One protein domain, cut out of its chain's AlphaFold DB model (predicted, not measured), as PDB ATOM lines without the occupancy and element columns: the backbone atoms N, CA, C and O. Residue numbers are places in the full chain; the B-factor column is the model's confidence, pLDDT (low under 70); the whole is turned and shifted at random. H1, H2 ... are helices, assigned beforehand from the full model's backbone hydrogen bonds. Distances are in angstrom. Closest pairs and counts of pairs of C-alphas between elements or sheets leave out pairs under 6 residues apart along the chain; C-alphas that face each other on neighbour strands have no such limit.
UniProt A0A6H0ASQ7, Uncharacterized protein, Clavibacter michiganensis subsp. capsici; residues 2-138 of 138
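AT A GLANCE: This is residues 2 to 138 of the 138 residues of an uncharacterized protein of Clavibacter michiganensis subsp. capsici (UniProt A0A6H0ASQ7). With little regular structure, residues 7 to 100 wind in a series of small loops that string together into a ring; residues 5 to 6 and 107 to 108, a short antiparallel pairing, run across its middle. A helical hairpin, H1 then H2, covers part of one face of the ring. The printed part has 137 residues, of which 21 are in two named helices, with no named strand, and its class is all helix. It is compact, with a radius of gyration of the C-alphas of 12.9 A, and rounded, spanning 31 by 31 by 24 A.

HOW THE PARTS SIT: H1, residues 113 to 122, and H2, residues 126 to 136, touch; their closest C-alphas, those of Ile 117 and Ala 129, are 4.9 A apart. They run opposite ways at a shallow tilt of 16 degrees. In both helices every O i to N i+4 pair is within hydrogen-bond range.

IN THESE COORDINATES: Residues 2 to 112 hold no named element. H1 begins at C-alpha 113 (171.446, 227.494, 192.383) and is 14.2 A long. H2 is 15.2 A long and ends at C-alpha 136 (165.329, 231.154, 196.638).

THE WHOLE: The C-alphas farthest apart, those of Gln 103 and Gly 124, are 34.3 A apart. The printed part has no cut; the link from H1 to H2 is tight. No printed residue is under 70 in pLDDT.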
ATOM      1  N   LYS A   2     178.032 210.257 190.425       74.62
ATOM      2  CA  LYS A   2     177.712 211.693 190.288       74.62
ATOM      3  C   LYS A   2     177.963 212.378 191.643       74.62
ATOM      4  O   LYS A   2     177.404 211.916 192.642       74.62
ATOM      5  N   LYS A   3     178.815 213.411 191.717       85.88
ATOM      6  CA  LYS A   3     179.012 214.155 192.976       85.88
ATOM      7  C   LYS A   3     177.740 214.943 193.289       85.88
ATOM      8  O   LYS A   3     177.068 215.434 192.386       85.88
ATOM      9  N   LYS A   4     177.385 215.026 194.572       90.50
ATOM     10  CA  LYS A   4     176.227 215.793 195.043       90.50
ATOM     11  C   LYS A   4     176.661 216.784 196.109       90.50
ATOM     12  O   LYS A   4     177.513 216.468 196.938       90.50
ATOM     13  N   PHE A   5     176.018 217.940 196.118       90.69
ATOM     14  CA  PHE A   5     176.340 219.061 196.997       90.69
ATOM     15  C   PHE A   5     175.083 219.503 197.730       90.69
ATOM     16  O   PHE A   5     173.988 219.319 197.199       90.69
ATOM     17  N   ALA A   6     175.231 220.081 198.923       94.00
ATOM     18  CA  ALA A   6     174.103 220.680 199.628       94.00
ATOM     19  C   ALA A   6     173.471 221.785 198.767       94.00
ATOM     20  O   ALA A   6     174.171 222.573 198.121       94.00
ATOM     21  N   ARG A   7     172.140 221.800 198.731       93.00
ATOM     22  CA  ARG A   7     171.339 222.761 197.959       93.00
ATOM     23  C   ARG A   7     170.349 223.535 198.824       93.00
ATOM     24  O   ARG A   7     169.543 224.274 198.279       93.00
ATOM     25  N   ASP A   8     170.450 223.372 200.140       95.12
ATOM     26  CA  ASP A   8     169.681 224.132 201.115       95.12
ATOM     27  C   ASP A   8     170.096 225.621 201.151       95.12
ATOM     28  O   ASP A   8     171.094 226.038 200.548       95.12
ATOM     29  N   ARG A   9     169.315 226.442 201.857       95.75
ATOM     30  CA  ARG A   9     169.592 227.873 202.059       95.75
ATOM     31  C   ARG A   9     170.491 228.142 203.266       95.75
ATOM     32  O   ARG A   9     170.726 229.301 203.608       95.75
ATOM     33  N   TYR A  10     171.013 227.107 203.918       96.12
ATOM     34  CA  TYR A  10     171.863 227.285 205.083       96.12
ATOM     35  C   TYR A  10     173.219 227.874 204.667       96.12
ATOM     36  O   TYR A  10     173.923 227.343 203.805       96.12
ATOM     37  N   ALA A  11     173.593 228.998 205.280       95.38
ATOM     38  CA  ALA A  11     174.860 229.685 205.013       95.38
ATOM     39  C   ALA A  11     175.997 229.251 205.960       95.38
ATOM     40  O   ALA A  11     177.174 229.525 205.701       95.38
ATOM     41  N   GLY A  12     175.670 228.560 207.058       94.56
ATOM     42  CA  GLY A  12     176.663 228.038 207.996       94.56
ATOM     43  C   GLY A  12     177.425 226.830 207.446       94.56
ATOM     44  O   GLY A  12     177.168 226.358 206.342       94.56
ATOM     45  N   ARG A  13     178.395 226.322 208.217       92.75
ATOM     46  CA  ARG A  13     179.316 225.264 207.766       92.75
ATOM     47  C   ARG A  13     178.581 224.057 207.173       92.75
ATOM     48  O   ARG A  13     177.731 223.470 207.838       92.75
ATOM     49  N   GLY A  14     178.954 223.680 205.948       89.19
ATOM     50  CA  GLY A  14     178.382 222.543 205.217       89.19
ATOM     51  C   GLY A  14     177.032 222.801 204.533       89.19
ATOM     52  O   GLY A  14     176.527 221.901 203.865       89.19
ATOM     53  N   GLY A  15     176.459 224.002 204.665       94.06
ATOM     54  CA  GLY A  15     175.220 224.387 203.989       94.06
ATOM     55  C   GLY A  15     175.402 224.732 202.506       94.06
ATOM     56  O   GLY A  15     176.509 225.007 202.031       94.06
ATOM     57  N   GLY A  16     174.304 224.719 201.757       93.38
ATOM     58  CA  GLY A  16     174.247 224.945 200.316       93.38
ATOM     59  C   GLY A  16     174.584 226.374 199.895       93.38
ATOM     60  O   GLY A  16     175.190 226.560 198.839       93.38
ATOM     61  N   LEU A  17     174.292 227.367 200.741       93.81
ATOM     62  CA  LEU A  17     174.715 228.762 200.549       93.81
ATOM     63  C   LEU A  17     176.020 229.101 201.280       93.81
ATOM     64  O   LEU A  17     176.448 230.253 201.295       93.81
ATOM     65  N   SER A  18     176.677 228.114 201.885       94.75
ATOM     66  CA  SER A  18     177.930 228.346 202.592       94.75
ATOM     67  C   SER A  18     179.115 228.463 201.642       94.75
ATOM     68  O   SER A  18     179.312 227.620 200.764       94.75
ATOM     69  N   THR A  19     179.953 229.470 201.882       95.00
ATOM     70  CA  THR A  19     181.266 229.658 201.247       95.00
ATOM     71  C   THR A  19     182.411 229.050 202.060       95.00
ATOM     72  O   THR A  19     183.574 229.259 201.732       95.00
ATOM     73  N   SER A  20     182.103 228.328 203.140       93.19
ATOM     74  CA  SER A  20     183.092 227.616 203.957       93.19
ATOM     75  C   SER A  20     183.341 226.201 203.430       93.19
ATOM     76  O   SER A  20     182.543 225.678 202.658       93.19
ATOM     77  N   GLU A  21     184.441 225.572 203.853       89.88
ATOM     78  CA  GLU A  21     184.847 224.238 203.400       89.88
ATOM     79  C   GLU A  21     183.697 223.213 203.413       89.88
ATOM     80  O   GLU A  21     183.011 223.026 204.421       89.88
ATOM     81  N   GLY A  22     183.493 222.551 202.270       84.19
ATOM     82  CA  GLY A  22     182.422 221.570 202.062       84.19
ATOM     83  C   GLY A  22     181.032 222.167 201.803       84.19
ATOM     84  O   GLY A  22     180.078 221.416 201.602       84.19
ATOM     85  N   GLY A  23     180.899 223.496 201.795       91.50
ATOM     86  CA  GLY A  23     179.666 224.209 201.462       91.50
ATOM     87  C   GLY A  23     179.322 224.202 199.969       91.50
ATOM     88  O   GLY A  23     180.172 223.981 199.100       91.50
ATOM     89  N   GLY A  24     178.057 224.477 199.649       92.50
ATOM     90  CA  GLY A  24     177.560 224.492 198.270       92.50
ATOM     91  C   GLY A  24     178.086 225.650 197.412       92.50
ATOM     92  O   GLY A  24     178.136 225.498 196.191       92.50
ATOM     93  N   LEU A  25     178.534 226.755 198.027       94.50
ATOM     94  CA  LEU A  25     179.200 227.887 197.360       94.50
ATOM     95  C   LEU A  25     180.720 227.908 197.580       94.50
ATOM     96  O   LEU A  25     181.387 228.862 197.184       94.50
ATOM     97  N   TYR A  26     181.288 226.876 198.206       94.88
ATOM     98  CA  TYR A  26     182.732 226.778 198.398       94.88
ATOM     99  C   TYR A  26     183.438 226.525 197.054       94.88
ATOM    100  O   TYR A  26     183.097 225.546 196.384       94.88
ATOM    101  N   PRO A  27     184.394 227.378 196.634       94.38
ATOM    102  CA  PRO A  27     184.978 227.324 195.291       94.38
ATOM    103  C   PRO A  27     186.205 226.406 195.173       94.38
ATOM    104  O   PRO A  27     186.825 226.350 194.116       94.38
ATOM    105  N   TYR A  28     186.588 225.717 196.249       92.19
ATOM    106  CA  TYR A  28     187.749 224.827 196.273       92.19
ATOM    107  C   TYR A  28     187.332 223.362 196.413       92.19
ATOM    108  O   TYR A  28     186.158 223.056 196.627       92.19
ATOM    109  N   ASN A  29     188.320 222.462 196.332       86.75
ATOM    110  CA  ASN A  29     188.129 221.014 196.374       86.75
ATOM    111  C   ASN A  29     187.145 220.573 197.469       86.75
ATOM    112  O   ASN A  29     187.286 220.929 198.639       86.75
ATOM    113  N   GLY A  30     186.149 219.784 197.065       78.69
ATOM    114  CA  GLY A  30     185.085 219.293 197.945       78.69
ATOM    115  C   GLY A  30     183.898 220.248 198.101       78.69
ATOM    116  O   GLY A  30     182.924 219.889 198.759       78.69
ATOM    117  N   GLY A  31     183.949 221.432 197.489       88.81
ATOM    118  CA  GLY A  31     182.870 222.412 197.469       88.81
ATOM    119  C   GLY A  31     181.921 222.280 196.281       88.81
ATOM    120  O   GLY A  31     182.269 221.765 195.218       88.81
ATOM    121  N   GLY A  32     180.699 222.788 196.449       91.00
ATOM    122  CA  GLY A  32     179.699 222.822 195.380       91.00
ATOM    123  C   GLY A  32     179.978 223.844 194.280       91.00
ATOM    124  O   GLY A  32     179.385 223.724 193.212       91.00
ATOM    125  N   ALA A  33     180.882 224.801 194.500       95.25
ATOM    126  CA  ALA A  33     181.321 225.759 193.489       95.25
ATOM    127  C   ALA A  33     182.735 225.463 192.955       95.25
ATOM    128  O   ALA A  33     183.305 226.299 192.259       95.25
ATOM    129  N   ASP A  34     183.303 224.290 193.254       94.25
ATOM    130  CA  ASP A  34     184.574 223.844 192.675       94.25
ATOM    131  C   ASP A  34     184.439 223.688 191.143       94.25
ATOM    132  O   ASP A  34     183.531 222.978 190.683       94.25
ATOM    133  N   PRO A  35     185.288 224.352 190.334       94.38
ATOM    134  CA  PRO A  35     185.289 224.203 188.881       94.38
ATOM    135  C   PRO A  35     186.051 222.966 188.380       94.38
ATOM    136  O   PRO A  35     186.103 222.751 187.169       94.38
ATOM    137  N   TYR A  36     186.640 222.159 189.265       91.12
ATOM    138  CA  TYR A  36     187.445 220.990 188.907       91.12
ATOM    139  C   TYR A  36     186.919 219.688 189.528       91.12
ATOM    140  O   TYR A  36     186.080 219.680 190.425       91.12
ATOM    141  N   ASN A  37     187.467 218.555 189.070       86.56
ATOM    142  CA  ASN A  37     187.339 217.231 189.693       86.56
ATOM    143  C   ASN A  37     185.891 216.786 189.992       86.56
ATOM    144  O   ASN A  37     185.625 216.182 191.034       86.56
ATOM    145  N   GLY A  38     184.942 217.073 189.106       86.88
ATOM    146  CA  GLY A  38     183.520 216.768 189.263       86.88
ATOM    147  C   GLY A  38     182.781 217.703 190.225       86.88
ATOM    148  O   GLY A  38     181.732 217.326 190.741       86.88
ATOM    149  N   GLY A  39     183.333 218.878 190.533       91.69
ATOM    150  CA  GLY A  39     182.667 219.924 191.305       91.69
ATOM    151  C   GLY A  39     181.425 220.492 190.605       91.69
ATOM    152  O   GLY A  39     181.142 220.198 189.441       91.69
ATOM    153  N   GLY A  40     180.635 221.307 191.308       92.56
ATOM    154  CA  GLY A  40     179.369 221.804 190.755       92.56
ATOM    155  C   GLY A  40     179.534 222.810 189.609       92.56
ATOM    156  O   GLY A  40     178.583 223.003 188.856       92.56
ATOM    157  N   LEU A  41     180.719 223.408 189.429       95.19
ATOM    158  CA  LEU A  41     181.047 224.226 188.252       95.19
ATOM    159  C   LEU A  41     181.903 223.479 187.216       95.19
ATOM    160  O   LEU A  41     182.248 224.056 186.184       95.19
ATOM    161  N   ASP A  42     182.230 222.209 187.457       93.94
ATOM    162  CA  ASP A  42     182.956 221.391 186.492       93.94
ATOM    163  C   ASP A  42     182.050 221.015 185.303       93.94
ATOM    164  O   ASP A  42     180.885 220.637 185.468       93.94
ATOM    165  N   ARG A  43     182.603 221.141 184.092       93.81
ATOM    166  CA  ARG A  43     181.962 220.823 182.804       93.81
ATOM    167  C   ARG A  43     182.287 219.413 182.308       93.81
ATOM    168  O   ARG A  43     181.734 218.996 181.292       93.81
ATOM    169  N   TYR A  44     183.212 218.721 182.964       89.06
ATOM    170  CA  TYR A  44     183.652 217.378 182.611       89.06
ATOM    171  C   TYR A  44     182.944 216.310 183.455       89.06
ATOM    172  O   TYR A  44     182.164 216.615 184.354       89.06
ATOM    173  N   ASN A  45     183.221 215.046 183.122       83.50
ATOM    174  CA  ASN A  45     182.491 213.862 183.572       83.50
ATOM    175  C   ASN A  45     182.092 213.896 185.062       83.50
ATOM    176  O   ASN A  45     182.940 213.793 185.953       83.50
ATOM    177  N   GLY A  46     180.783 213.985 185.313       79.25
ATOM    178  CA  GLY A  46     180.190 213.937 186.650       79.25
ATOM    179  C   GLY A  46     180.140 215.271 187.400       79.25
ATOM    180  O   GLY A  46     179.771 215.268 188.577       79.25
ATOM    181  N   GLY A  47     180.505 216.376 186.741       90.94
ATOM    182  CA  GLY A  47     180.390 217.743 187.248       90.94
ATOM    183  C   GLY A  47     178.986 218.343 187.120       90.94
ATOM    184  O   GLY A  47     178.117 217.829 186.411       90.94
ATOM    185  N   GLY A  48     178.751 219.463 187.806       92.81
ATOM    186  CA  GLY A  48     177.434 220.108 187.829       92.81
ATOM    187  C   GLY A  48     177.032 220.825 186.539       92.81
ATOM    188  O   GLY A  48     175.839 221.034 186.315       92.81
ATOM    189  N   LEU A  49     177.998 221.148 185.673       95.25
ATOM    190  CA  LEU A  49     177.776 221.712 184.335       95.25
ATOM    191  C   LEU A  49     177.955 220.681 183.206       95.25
ATOM    192  O   LEU A  49     177.823 221.033 182.031       95.25
ATOM    193  N   ASP A  50     178.246 219.425 183.542       93.56
ATOM    194  CA  ASP A  50     178.325 218.323 182.583       93.56
ATOM    195  C   ASP A  50     176.936 217.984 182.017       93.56
ATOM    196  O   ASP A  50     175.943 217.921 182.744       93.56
ATOM    197  N   GLN A  51     176.873 217.783 180.700       92.56
ATOM    198  CA  GLN A  51     175.649 217.528 179.932       92.56
ATOM    199  C   GLN A  51     175.472 216.052 179.557       92.56
ATOM    200  O   GLN A  51     174.440 215.680 178.995       92.56
ATOM    201  N   TYR A  52     176.483 215.221 179.812       87.94
ATOM    202  CA  TYR A  52     176.463 213.799 179.499       87.94
ATOM    203  C   TYR A  52     175.936 212.974 180.675       87.94
ATOM    204  O   TYR A  52     175.698 213.490 181.767       87.94
ATOM    205  N   ASN A  53     175.734 211.673 180.438       81.94
ATOM    206  CA  ASN A  53     175.219 210.749 181.444       81.94
ATOM    207  C   ASN A  53     176.077 210.804 182.712       81.94
ATOM    208  O   ASN A  53     177.234 210.387 182.696       81.94
ATOM    209  N   GLY A  54     175.503 211.301 183.806       73.19
ATOM    210  CA  GLY A  54     176.283 211.541 185.022       73.19
ATOM    211  C   GLY A  54     176.347 212.992 185.479       73.19
ATOM    212  O   GLY A  54     176.627 213.231 186.652       73.19
ATOM    213  N   GLY A  55     176.076 213.933 184.584       87.94
ATOM    214  CA  GLY A  55     176.236 215.355 184.838       87.94
ATOM    215  C   GLY A  55     175.048 216.031 185.519       87.94
ATOM    216  O   GLY A  55     173.924 215.522 185.554       87.94
ATOM    217  N   GLY A  56     175.299 217.224 186.056       91.75
ATOM    218  CA  GLY A  56     174.272 218.098 186.625       91.75
ATOM    219  C   GLY A  56     173.351 218.746 185.589       91.75
ATOM    220  O   GLY A  56     172.281 219.214 185.958       91.75
ATOM    221  N   LEU A  57     173.705 218.740 184.302       94.62
ATOM    222  CA  LEU A  57     172.852 219.194 183.195       94.62
ATOM    223  C   LEU A  57     172.396 218.041 182.286       94.62
ATOM    224  O   LEU A  57     171.904 218.265 181.180       94.62
ATOM    225  N   ASP A  58     172.548 216.805 182.757       92.50
ATOM    226  CA  ASP A  58     172.025 215.599 182.122       92.50
ATOM    227  C   ASP A  58     170.483 215.608 182.101       92.50
ATOM    228  O   ASP A  58     169.841 216.007 183.076       92.50
ATOM    229  N   ARG A  59     169.895 215.163 180.982       92.75
ATOM    230  CA  ARG A  59     168.437 215.044 180.762       92.75
ATOM    231  C   ARG A  59     167.895 213.646 181.064       92.75
ATOM    232  O   ARG A  59     166.685 213.447 181.017       92.75
ATOM    233  N   PHE A  60     168.775 212.677 181.295       87.56
ATOM    234  CA  PHE A  60     168.410 211.297 181.591       87.56
ATOM    235  C   PHE A  60     168.347 211.046 183.101       87.56
ATOM    236  O   PHE A  60     168.685 211.916 183.901       87.56
ATOM    237  N   ASN A  61     167.912 209.837 183.470       83.00
ATOM    238  CA  ASN A  61     167.541 209.443 184.830       83.00
ATOM    239  C   ASN A  61     168.481 209.991 185.930       83.00
ATOM    240  O   ASN A  61     169.688 209.697 185.964       83.00
ATOM    241  N   GLY A  62     167.914 210.795 186.830       79.25
ATOM    242  CA  GLY A  62     168.606 211.399 187.968       79.25
ATOM    243  C   GLY A  62     169.622 212.475 187.571       79.25
ATOM    244  O   GLY A  62     170.603 212.698 188.283       79.25
ATOM    245  N   GLY A  63     169.471 213.061 186.385       89.62
ATOM    246  CA  GLY A  63     170.168 214.263 185.941       89.62
ATOM    247  C   GLY A  63     169.488 215.532 186.449       89.62
ATOM    248  O   GLY A  63     168.334 215.522 186.883       89.62
ATOM    249  N   GLY A  64     170.191 216.661 186.404       91.38
ATOM    250  CA  GLY A  64     169.595 217.915 186.854       91.38
ATOM    251  C   GLY A  64     168.546 218.478 185.899       91.38
ATOM    252  O   GLY A  64     167.718 219.250 186.348       91.38
ATOM    253  N   LEU A  65     168.512 218.089 184.622       94.88
ATOM    254  CA  LEU A  65     167.427 218.461 183.699       94.88
ATOM    255  C   LEU A  65     166.354 217.369 183.570       94.88
ATOM    256  O   LEU A  65     165.445 217.493 182.750       94.88
ATOM    257  N   ASP A  66     166.466 216.298 184.351       93.38
ATOM    258  CA  ASP A  66     165.497 215.210 184.358       93.38
ATOM    259  C   ASP A  66     164.212 215.613 185.094       93.38
ATOM    260  O   ASP A  66     164.257 216.206 186.174       93.38
ATOM    261  N   ARG A  67     163.069 215.277 184.490       94.06
ATOM    262  CA  ARG A  67     161.710 215.536 184.993       94.06
ATOM    263  C   ARG A  67     161.081 214.318 185.669       94.06
ATOM    264  O   ARG A  67     159.938 214.400 186.107       94.06
ATOM    265  N   PHE A  68     161.785 213.191 185.693       87.88
ATOM    266  CA  PHE A  68     161.309 211.932 186.248       87.88
ATOM    267  C   PHE A  68     162.048 211.575 187.545       87.88
ATOM    268  O   PHE A  68     163.051 212.196 187.888       87.88
ATOM    269  N   ASN A  69     161.501 210.582 188.257       79.88
ATOM    270  CA  ASN A  69     161.846 210.145 189.617       79.88
ATOM    271  C   ASN A  69     163.240 210.561 190.133       79.88
ATOM    272  O   ASN A  69     164.244 209.899 189.867       79.88
ATOM    273  N   GLY A  70     163.269 211.607 190.963       76.50
ATOM    274  CA  GLY A  70     164.459 212.089 191.668       76.50
ATOM    275  C   GLY A  70     165.373 213.007 190.849       76.50
ATOM    276  O   GLY A  70     166.478 213.324 191.300       76.50
ATOM    277  N   GLY A  71     164.936 213.427 189.660       89.81
ATOM    278  CA  GLY A  71     165.597 214.419 188.818       89.81
ATOM    279  C   GLY A  71     165.531 215.846 189.375       89.81
ATOM    280  O   GLY A  71     164.730 216.177 190.254       89.81
ATOM    281  N   GLY A  72     166.385 216.727 188.845       91.94
ATOM    282  CA  GLY A  72     166.436 218.135 189.264       91.94
ATOM    283  C   GLY A  72     165.184 218.943 188.904       91.94
ATOM    284  O   GLY A  72     164.885 219.920 189.584       91.94
ATOM    285  N   LEU A  73     164.425 218.511 187.891       95.75
ATOM    286  CA  LEU A  73     163.150 219.109 187.484       95.75
ATOM    287  C   LEU A  73     161.936 218.245 187.866       95.75
ATOM    288  O   LEU A  73     160.813 218.546 187.458       95.75
ATOM    289  N   ASP A  74     162.142 217.167 188.626       95.12
ATOM    290  CA  ASP A  74     161.056 216.335 189.134       95.12
ATOM    291  C   ASP A  74     160.302 217.054 190.263       95.12
ATOM    292  O   ASP A  74     160.902 217.678 191.141       95.12
ATOM    293  N   ARG A  75     158.972 216.962 190.221       95.88
ATOM    294  CA  ARG A  75     158.029 217.588 191.160       95.88
ATOM    295  C   ARG A  75     157.555 216.635 192.257       95.88
ATOM    296  O   ARG A  75     156.756 217.046 193.094       95.88
ATOM    297  N   PHE A  76     157.995 215.383 192.235       92.19
ATOM    298  CA  PHE A  76     157.540 214.344 193.150       92.19
ATOM    299  C   PHE A  76     158.713 213.660 193.855       92.19
ATOM    300  O   PHE A  76     159.867 213.794 193.455       92.19
ATOM    301  N   ASN A  77     158.398 212.880 194.893       86.75
ATOM    302  CA  ASN A  77     159.302 211.924 195.540       86.75
ATOM    303  C   ASN A  77     160.680 212.495 195.946       86.75
ATOM    304  O   ASN A  77     161.692 211.799 195.842       86.75
ATOM    305  N   GLY A  78     160.734 213.745 196.414       86.88
ATOM    306  CA  GLY A  78     161.980 214.402 196.816       86.88
ATOM    307  C   GLY A  78     162.820 214.935 195.646       86.88
ATOM    308  O   GLY A  78     164.022 215.158 195.804       86.88
ATOM    309  N   GLY A  79     162.214 215.125 194.472       92.69
ATOM    310  CA  GLY A  79     162.818 215.791 193.317       92.69
ATOM    311  C   GLY A  79     163.169 217.265 193.565       92.69
ATOM    312  O   GLY A  79     162.821 217.859 194.589       92.69
ATOM    313  N   GLY A  80     163.887 217.880 192.621       94.12
ATOM    314  CA  GLY A  80     164.364 219.264 192.765       94.12
ATOM    315  C   GLY A  80     163.274 220.337 192.760       94.12
ATOM    316  O   GLY A  80     163.479 221.400 193.341       94.12
ATOM    317  N   LEU A  81     162.104 220.049 192.184       96.88
ATOM    318  CA  LEU A  81     160.918 220.910 192.228       96.88
ATOM    319  C   LEU A  81     159.845 220.404 193.209       96.88
ATOM    320  O   LEU A  81     158.755 220.978 193.269       96.88
ATOM    321  N   ASP A  82     160.120 219.340 193.967       96.62
ATOM    322  CA  ASP A  82     159.205 218.847 194.997       96.62
ATOM    323  C   ASP A  82     159.232 219.776 196.223       96.62
ATOM    324  O   ASP A  82     160.294 220.178 196.705       96.62
ATOM    325  N   ARG A  83     158.040 220.119 196.715       97.00
ATOM    326  CA  ARG A  83     157.806 220.978 197.890       97.00
ATOM    327  C   ARG A  83     157.618 220.180 199.178       97.00
ATOM    328  O   ARG A  83     157.408 220.771 200.234       97.00
ATOM    329  N   PHE A  84     157.649 218.858 199.083       94.19
ATOM    330  CA  PHE A  84     157.449 217.928 200.182       94.19
ATOM    331  C   PHE A  84     158.626 216.954 200.276       94.19
ATOM    332  O   PHE A  84     159.532 216.961 199.444       94.19
ATOM    333  N   ASN A  85     158.593 216.083 201.288       89.31
ATOM    334  CA  ASN A  85     159.492 214.933 201.423       89.31
ATOM    335  C   ASN A  85     160.990 215.275 201.324       89.31
ATOM    336  O   ASN A  85     161.759 214.490 200.770       89.31
ATOM    337  N   LYS A  86     161.415 216.424 201.869       93.94
ATOM    338  CA  LYS A  86     162.798 216.923 201.780       93.94
ATOM    339  C   LYS A  86     163.263 217.188 200.339       93.94
ATOM    340  O   LYS A  86     164.454 217.094 200.048       93.94
ATOM    341  N   GLY A  87     162.333 217.507 199.441       95.38
ATOM    342  CA  GLY A  87     162.611 217.925 198.071       95.38
ATOM    343  C   GLY A  87     163.317 219.277 197.973       95.38
ATOM    344  O   GLY A  87     163.523 219.985 198.965       95.38
ATOM    345  N   GLY A  88     163.691 219.652 196.749       95.94
ATOM    346  CA  GLY A  88     164.462 220.871 196.487       95.94
ATOM    347  C   GLY A  88     163.729 222.171 196.824       95.94
ATOM    348  O   GLY A  88     164.381 223.157 197.159       95.94
ATOM    349  N   LEU A  89     162.392 222.165 196.821       97.31
ATOM    350  CA  LEU A  89     161.555 223.308 197.202       97.31
ATOM    351  C   LEU A  89     160.896 223.140 198.582       97.31
ATOM    352  O   LEU A  89     160.007 223.915 198.940       97.31
ATOM    353  N   ASP A  90     161.298 222.134 199.359       97.62
ATOM    354  CA  ASP A  90     160.799 221.916 200.716       97.62
ATOM    355  C   ASP A  90     161.541 222.817 201.723       97.62
ATOM    356  O   ASP A  90     162.764 222.965 201.681       97.62
ATOM    357  N   THR A  91     160.787 223.421 202.640       97.38
ATOM    358  CA  THR A  91     161.291 224.303 203.709       97.38
ATOM    359  C   THR A  91     161.490 223.578 205.038       97.38
ATOM    360  O   THR A  91     162.050 224.152 205.971       97.38
ATOM    361  N   SER A  92     161.038 222.327 205.148       96.75
ATOM    362  CA  SER A  92     161.221 221.503 206.340       96.75
ATOM    363  C   SER A  92     162.695 221.107 206.539       96.75
ATOM    364  O   SER A  92     163.473 221.133 205.582       96.75
ATOM    365  N   PRO A  93     163.125 220.730 207.762       96.69
ATOM    366  CA  PRO A  93     164.499 220.307 208.015       96.69
ATOM    367  C   PRO A  93     164.984 219.220 207.046       96.69
ATOM    368  O   PRO A  93     164.460 218.104 207.011       96.69
ATOM    369  N   GLY A  94     166.033 219.548 206.292       94.88
ATOM    370  CA  GLY A  94     166.603 218.680 205.258       94.88
ATOM    371  C   GLY A  94     166.098 218.948 203.839       94.88
ATOM    372  O   GLY A  94     166.645 218.364 202.913       94.88
ATOM    373  N   GLY A  95     165.117 219.830 203.643       97.00
ATOM    374  CA  GLY A  95     164.689 220.300 202.322       97.00
ATOM    375  C   GLY A  95     165.635 221.335 201.699       97.00
ATOM    376  O   GLY A  95     166.469 221.936 202.379       97.00
ATOM    377  N   GLY A  96     165.510 221.555 200.388       96.06
ATOM    378  CA  GLY A  96     166.358 222.482 199.622       96.06
ATOM    379  C   GLY A  96     166.095 223.973 199.874       96.06
ATOM    380  O   GLY A  96     166.908 224.814 199.499       96.06
ATOM    381  N   LEU A  97     165.018 224.330 200.578       97.12
ATOM    382  CA  LEU A  97     164.779 225.696 201.058       97.12
ATOM    383  C   LEU A  97     164.989 225.844 202.566       97.12
ATOM    384  O   LEU A  97     164.793 226.940 203.100       97.12
ATOM    385  N   TYR A  98     165.403 224.791 203.265       97.56
ATOM    386  CA  TYR A  98     165.718 224.895 204.684       97.56
ATOM    387  C   TYR A  98     166.928 225.811 204.899       97.56
ATOM    388  O   TYR A  98     167.917 225.728 204.179       97.56
ATOM    389  N   ASP A  99     166.849 226.718 205.865       96.62
ATOM    390  CA  ASP A  99     167.890 227.709 206.167       96.62
ATOM    391  C   ASP A  99     168.590 227.455 207.508       96.62
ATOM    392  O   ASP A  99     169.475 228.216 207.899       96.62
ATOM    393  N   GLY A 100     168.232 226.372 208.202       96.56
ATOM    394  CA  GLY A 100     168.873 225.934 209.434       96.56
ATOM    395  C   GLY A 100     169.952 224.874 209.212       96.56
ATOM    396  O   GLY A 100     170.059 224.254 208.156       96.56
ATOM    397  N   ALA A 101     170.733 224.604 210.259       95.12
ATOM    398  CA  ALA A 101     171.699 223.512 210.240       95.12
ATOM    399  C   ALA A 101     170.991 222.155 210.078       95.12
ATOM    400  O   ALA A 101     170.052 221.841 210.816       95.12
ATOM    401  N   CYS A 102     171.468 221.333 209.143       92.81
ATOM    402  CA  CYS A 102     170.964 219.986 208.906       92.81
ATOM    403  C   CYS A 102     172.126 219.010 208.689       92.81
ATOM    404  O   CYS A 102     173.086 219.325 207.990       92.81
ATOM    405  N   GLN A 103     172.043 217.817 209.279       91.31
ATOM    406  CA  GLN A 103     173.032 216.758 209.049       91.31
ATOM    407  C   GLN A 103     172.865 216.110 207.668       91.31
ATOM    408  O   GLN A 103     173.844 215.721 207.032       91.31
ATOM    409  N   GLU A 104     171.622 216.037 207.192       92.88
ATOM    410  CA  GLU A 104     171.247 215.429 205.917       92.88
ATOM    411  C   GLU A 104     170.456 216.428 205.066       92.88
ATOM    412  O   GLU A 104     169.249 216.266 204.874       92.88
ATOM    413  N   PRO A 105     171.113 217.501 204.588       94.69
ATOM    414  CA  PRO A 105     170.452 218.464 203.729       94.69
ATOM    415  C   PRO A 105     170.118 217.833 202.378       94.69
ATOM    416  O   PRO A 105     170.767 216.873 201.950       94.69
ATOM    417  N   TYR A 106     169.158 218.417 201.669       94.06
ATOM    418  CA  TYR A 106     168.871 218.078 200.284       94.06
ATOM    419  C   TYR A 106     170.138 218.269 199.437       94.06
ATOM    420  O   TYR A 106     170.797 219.317 199.493       94.06
ATOM    421  N   LYS A 107     170.504 217.241 198.658       93.25
ATOM    422  CA  LYS A 107     171.699 217.256 197.805       93.25
ATOM    423  C   LYS A 107     171.370 216.928 196.359       93.25
ATOM    424  O   LYS A 107     170.740 215.911 196.074       93.25
ATOM    425  N   SER A 108     171.926 217.719 195.448       91.94
ATOM    426  CA  SER A 108     171.800 217.519 194.001       91.94
ATOM    427  C   SER A 108     173.161 217.574 193.311       91.94
ATOM    428  O   SER A 108     174.116 218.145 193.845       91.94
ATOM    429  N   CYS A 109     173.243 216.968 192.126       90.88
ATOM    430  CA  CYS A 109     174.390 217.085 191.228       90.88
ATOM    431  C   CYS A 109     174.351 218.351 190.364       90.88
ATOM    432  O   CYS A 109     175.333 218.624 189.690       90.88
ATOM    433  N   THR A 110     173.260 219.128 190.372       93.50
ATOM    434  CA  THR A 110     173.181 220.414 189.655       93.50
ATOM    435  C   THR A 110     174.277 221.372 190.110       93.50
ATOM    436  O   THR A 110     174.811 221.212 191.204       93.50
ATOM    437  N   ALA A 111     174.606 222.382 189.306       94.06
ATOM    438  CA  ALA A 111     175.457 223.502 189.716       94.06
ATOM    439  C   ALA A 111     174.855 224.300 190.902       94.06
ATOM    440  O   ALA A 111     173.680 224.108 191.237       94.06
ATOM    441  N   PRO A 112     175.620 225.200 191.563       92.81
ATOM    442  CA  PRO A 112     175.068 226.202 192.479       92.81
ATOM    443  C   PRO A 112     173.795 226.857 191.942       92.81
ATOM    444  O   PRO A 112     173.742 227.187 190.760       92.81
ATOM    445  N   ILE A 113     172.791 227.062 192.803       92.38
ATOM    446  CA  ILE A 113     171.446 227.494 192.383       92.38
ATOM    447  C   ILE A 113     171.467 228.725 191.459       92.38
ATOM    448  O   ILE A 113     170.833 228.640 190.410       92.38
ATOM    449  N   PRO A 114     172.221 229.812 191.741       91.38
ATOM    450  CA  PRO A 114     172.276 230.957 190.826       91.38
ATOM    451  C   PRO A 114     172.734 230.573 189.411       91.38
ATOM    452  O   PRO A 114     172.117 230.952 188.422       91.38
ATOM    453  N   VAL A 115     173.775 229.741 189.314       95.19
ATOM    454  CA  VAL A 115     174.311 229.270 188.030       95.19
ATOM    455  C   VAL A 115     173.333 228.320 187.349       95.19
ATOM    456  O   VAL A 115     173.134 228.391 186.141       95.19
ATOM    457  N   TYR A 116     172.696 227.435 188.109       95.56
ATOM    458  CA  TYR A 116     171.729 226.494 187.565       95.56
ATOM    459  C   TYR A 116     170.493 227.207 186.993       95.56
ATOM    460  O   TYR A 116     170.066 226.863 185.893       95.56
ATOM    461  N   ILE A 117     169.986 228.255 187.655       96.06
ATOM    462  CA  ILE A 117     168.922 229.126 187.122       96.06
ATOM    463  C   ILE A 117     169.348 229.729 185.775       96.06
ATOM    464  O   ILE A 117     168.597 229.648 184.800       96.06
ATOM    465  N   ASP A 118     170.561 230.278 185.679       97.19
ATOM    466  CA  ASP A 118     171.072 230.834 184.422       97.19
ATOM    467  C   ASP A 118     171.173 229.774 183.317       97.19
ATOM    468  O   ASP A 118     170.804 230.019 182.165       97.19
ATOM    469  N   GLU A 119     171.643 228.569 183.646       96.94
ATOM    470  CA  GLU A 119     171.737 227.463 182.692       96.94
ATOM    471  C   GLU A 119     170.360 226.954 182.237       96.94
ATOM    472  O   GLU A 119     170.213 226.590 181.063       96.94
ATOM    473  N   LEU A 120     169.352 226.968 183.116       97.56
ATOM    474  CA  LEU A 120     167.960 226.653 182.784       97.56
ATOM    475  C   LEU A 120     167.383 227.673 181.800       97.56
ATOM    476  O   LEU A 120     166.850 227.282 180.756       97.56
ATOM    477  N   ARG A 121     167.566 228.972 182.069       97.88
ATOM    478  CA  ARG A 121     167.123 230.059 181.179       97.88
ATOM    479  C   ARG A 121     167.743 229.939 179.789       97.88
ATOM    480  O   ARG A 121     167.022 229.974 178.793       97.88
ATOM    481  N   LYS A 122     169.061 229.699 179.706       97.56
ATOM    482  CA  LYS A 122     169.784 229.487 178.430       97.56
ATOM    483  C   LYS A 122     169.239 228.311 177.612       97.56
ATOM    484  O   LYS A 122     169.409 228.284 176.397       97.56
ATOM    485  N   ARG A 123     168.609 227.334 178.267       95.94
ATOM    486  CA  ARG A 123     168.071 226.109 177.652       95.94
ATOM    487  C   ARG A 123     166.557 226.133 177.452       95.94
ATOM    488  O   ARG A 123     166.005 225.139 176.992       95.94
ATOM    489  N   GLY A 124     165.895 227.247 177.766       97.44
ATOM    490  CA  GLY A 124     164.458 227.418 177.561       97.44
ATOM    491  C   GLY A 124     163.568 226.889 178.691       97.44
ATOM    492  O   GLY A 124     162.352 226.876 178.528       97.44
ATOM    493  N   TYR A 125     164.128 226.511 179.843       97.56
ATOM    494  CA  TYR A 125     163.368 226.096 181.033       97.56
ATOM    495  C   TYR A 125     162.959 227.306 181.882       97.56
ATOM    496  O   TYR A 125     163.301 227.407 183.059       97.56
ATOM    497  N   GLN A 126     162.287 228.276 181.256       97.88
ATOM    498  CA  GLN A 126     161.967 229.560 181.893       97.88
ATOM    499  C   GLN A 126     161.065 229.380 183.117       97.88
ATOM    500  O   GLN A 126     161.342 229.933 184.174       97.88
ATOM    501  N   SER A 127     160.028 228.548 183.006       97.69
ATOM    502  CA  SER A 127     159.089 228.294 184.103       97.69
ATOM    503  C   SER A 127     159.764 227.705 185.337       97.69
ATOM    504  O   SER A 127     159.479 228.118 186.459       97.69
ATOM    505  N   GLU A 128     160.655 226.740 185.133       97.56
ATOM    506  CA  GLU A 128     161.390 226.074 186.198       97.56
ATOM    507  C   GLU A 128     162.428 227.020 186.806       97.56
ATOM    508  O   GLU A 128     162.530 227.116 188.028       97.56
ATOM    509  N   ALA A 129     163.141 227.778 185.967       97.69
ATOM    510  CA  ALA A 129     164.079 228.796 186.417       97.69
ATOM    511  C   ALA A 129     163.393 229.860 187.284       97.69
ATOM    512  O   ALA A 129     163.909 230.198 188.345       97.69
ATOM    513  N   ASP A 130     162.227 230.356 186.870       97.94
ATOM    514  CA  ASP A 130     161.472 231.374 187.604       97.94
ATOM    515  C   ASP A 130     160.880 230.832 188.907       97.94
ATOM    516  O   ASP A 130     160.836 231.543 189.912       97.94
ATOM    517  N   GLU A 131     160.435 229.572 188.917       97.50
ATOM    518  CA  GLU A 131     159.967 228.899 190.130       97.50
ATOM    519  C   GLU A 131     161.097 228.781 191.162       97.50
ATOM    520  O   GLU A 131     160.916 229.193 192.311       97.50
ATOM    521  N   ILE A 132     162.273 228.305 190.743       96.12
ATOM    522  CA  ILE A 132     163.456 228.192 191.607       96.12
ATOM    523  C   ILE A 132     163.933 229.587 192.044       96.12
ATOM    524  O   ILE A 132     164.160 229.806 193.232       96.12
ATOM    525  N   SER A 133     164.033 230.555 191.124       96.56
ATOM    526  CA  SER A 133     164.433 231.944 191.421       96.56
ATOM    527  C   SER A 133     163.554 232.539 192.518       96.56
ATOM    528  O   SER A 133     164.056 232.982 193.549       96.56
ATOM    529  N   ARG A 134     162.226 232.442 192.358       96.75
ATOM    530  CA  ARG A 134     161.259 232.948 193.338       96.75
ATOM    531  C   ARG A 134     161.378 232.247 194.687       96.75
ATOM    532  O   ARG A 134     161.282 232.906 195.717       96.75
ATOM    533  N   ALA A 135     161.570 230.930 194.691       95.88
ATOM    534  CA  ALA A 135     161.690 230.148 195.917       95.88
ATOM    535  C   ALA A 135     162.959 230.494 196.716       95.88
ATOM    536  O   ALA A 135     162.928 230.540 197.947       95.88
ATOM    537  N   HIS A 136     164.061 230.775 196.019       90.94
ATOM    538  CA  HIS A 136     165.329 231.154 196.638       90.94
ATOM    539  C   HIS A 136     165.475 232.663 196.898       90.94
ATOM    540  O   HIS A 136     166.378 233.048 197.638       90.94
ATOM    541  N   GLY A 137     164.581 233.503 196.365       90.25
ATOM    542  CA  GLY A 137     164.608 234.955 196.560       90.25
ATOM    543  C   GLY A 137     165.587 235.697 195.643       90.25
ATOM    544  O   GLY A 137     166.127 236.722 196.058       90.25
ATOM    545  N   PHE A 138     165.826 235.172 194.436       84.69
ATOM    546  CA  PHE A 138     166.616 235.811 193.374       84.69
ATOM    547  C   PHE A 138     165.738 236.562 192.373       84.69
ATOM    548  O   PHE A 138     164.646 236.036 192.039       84.69
TER     549      PHE A 138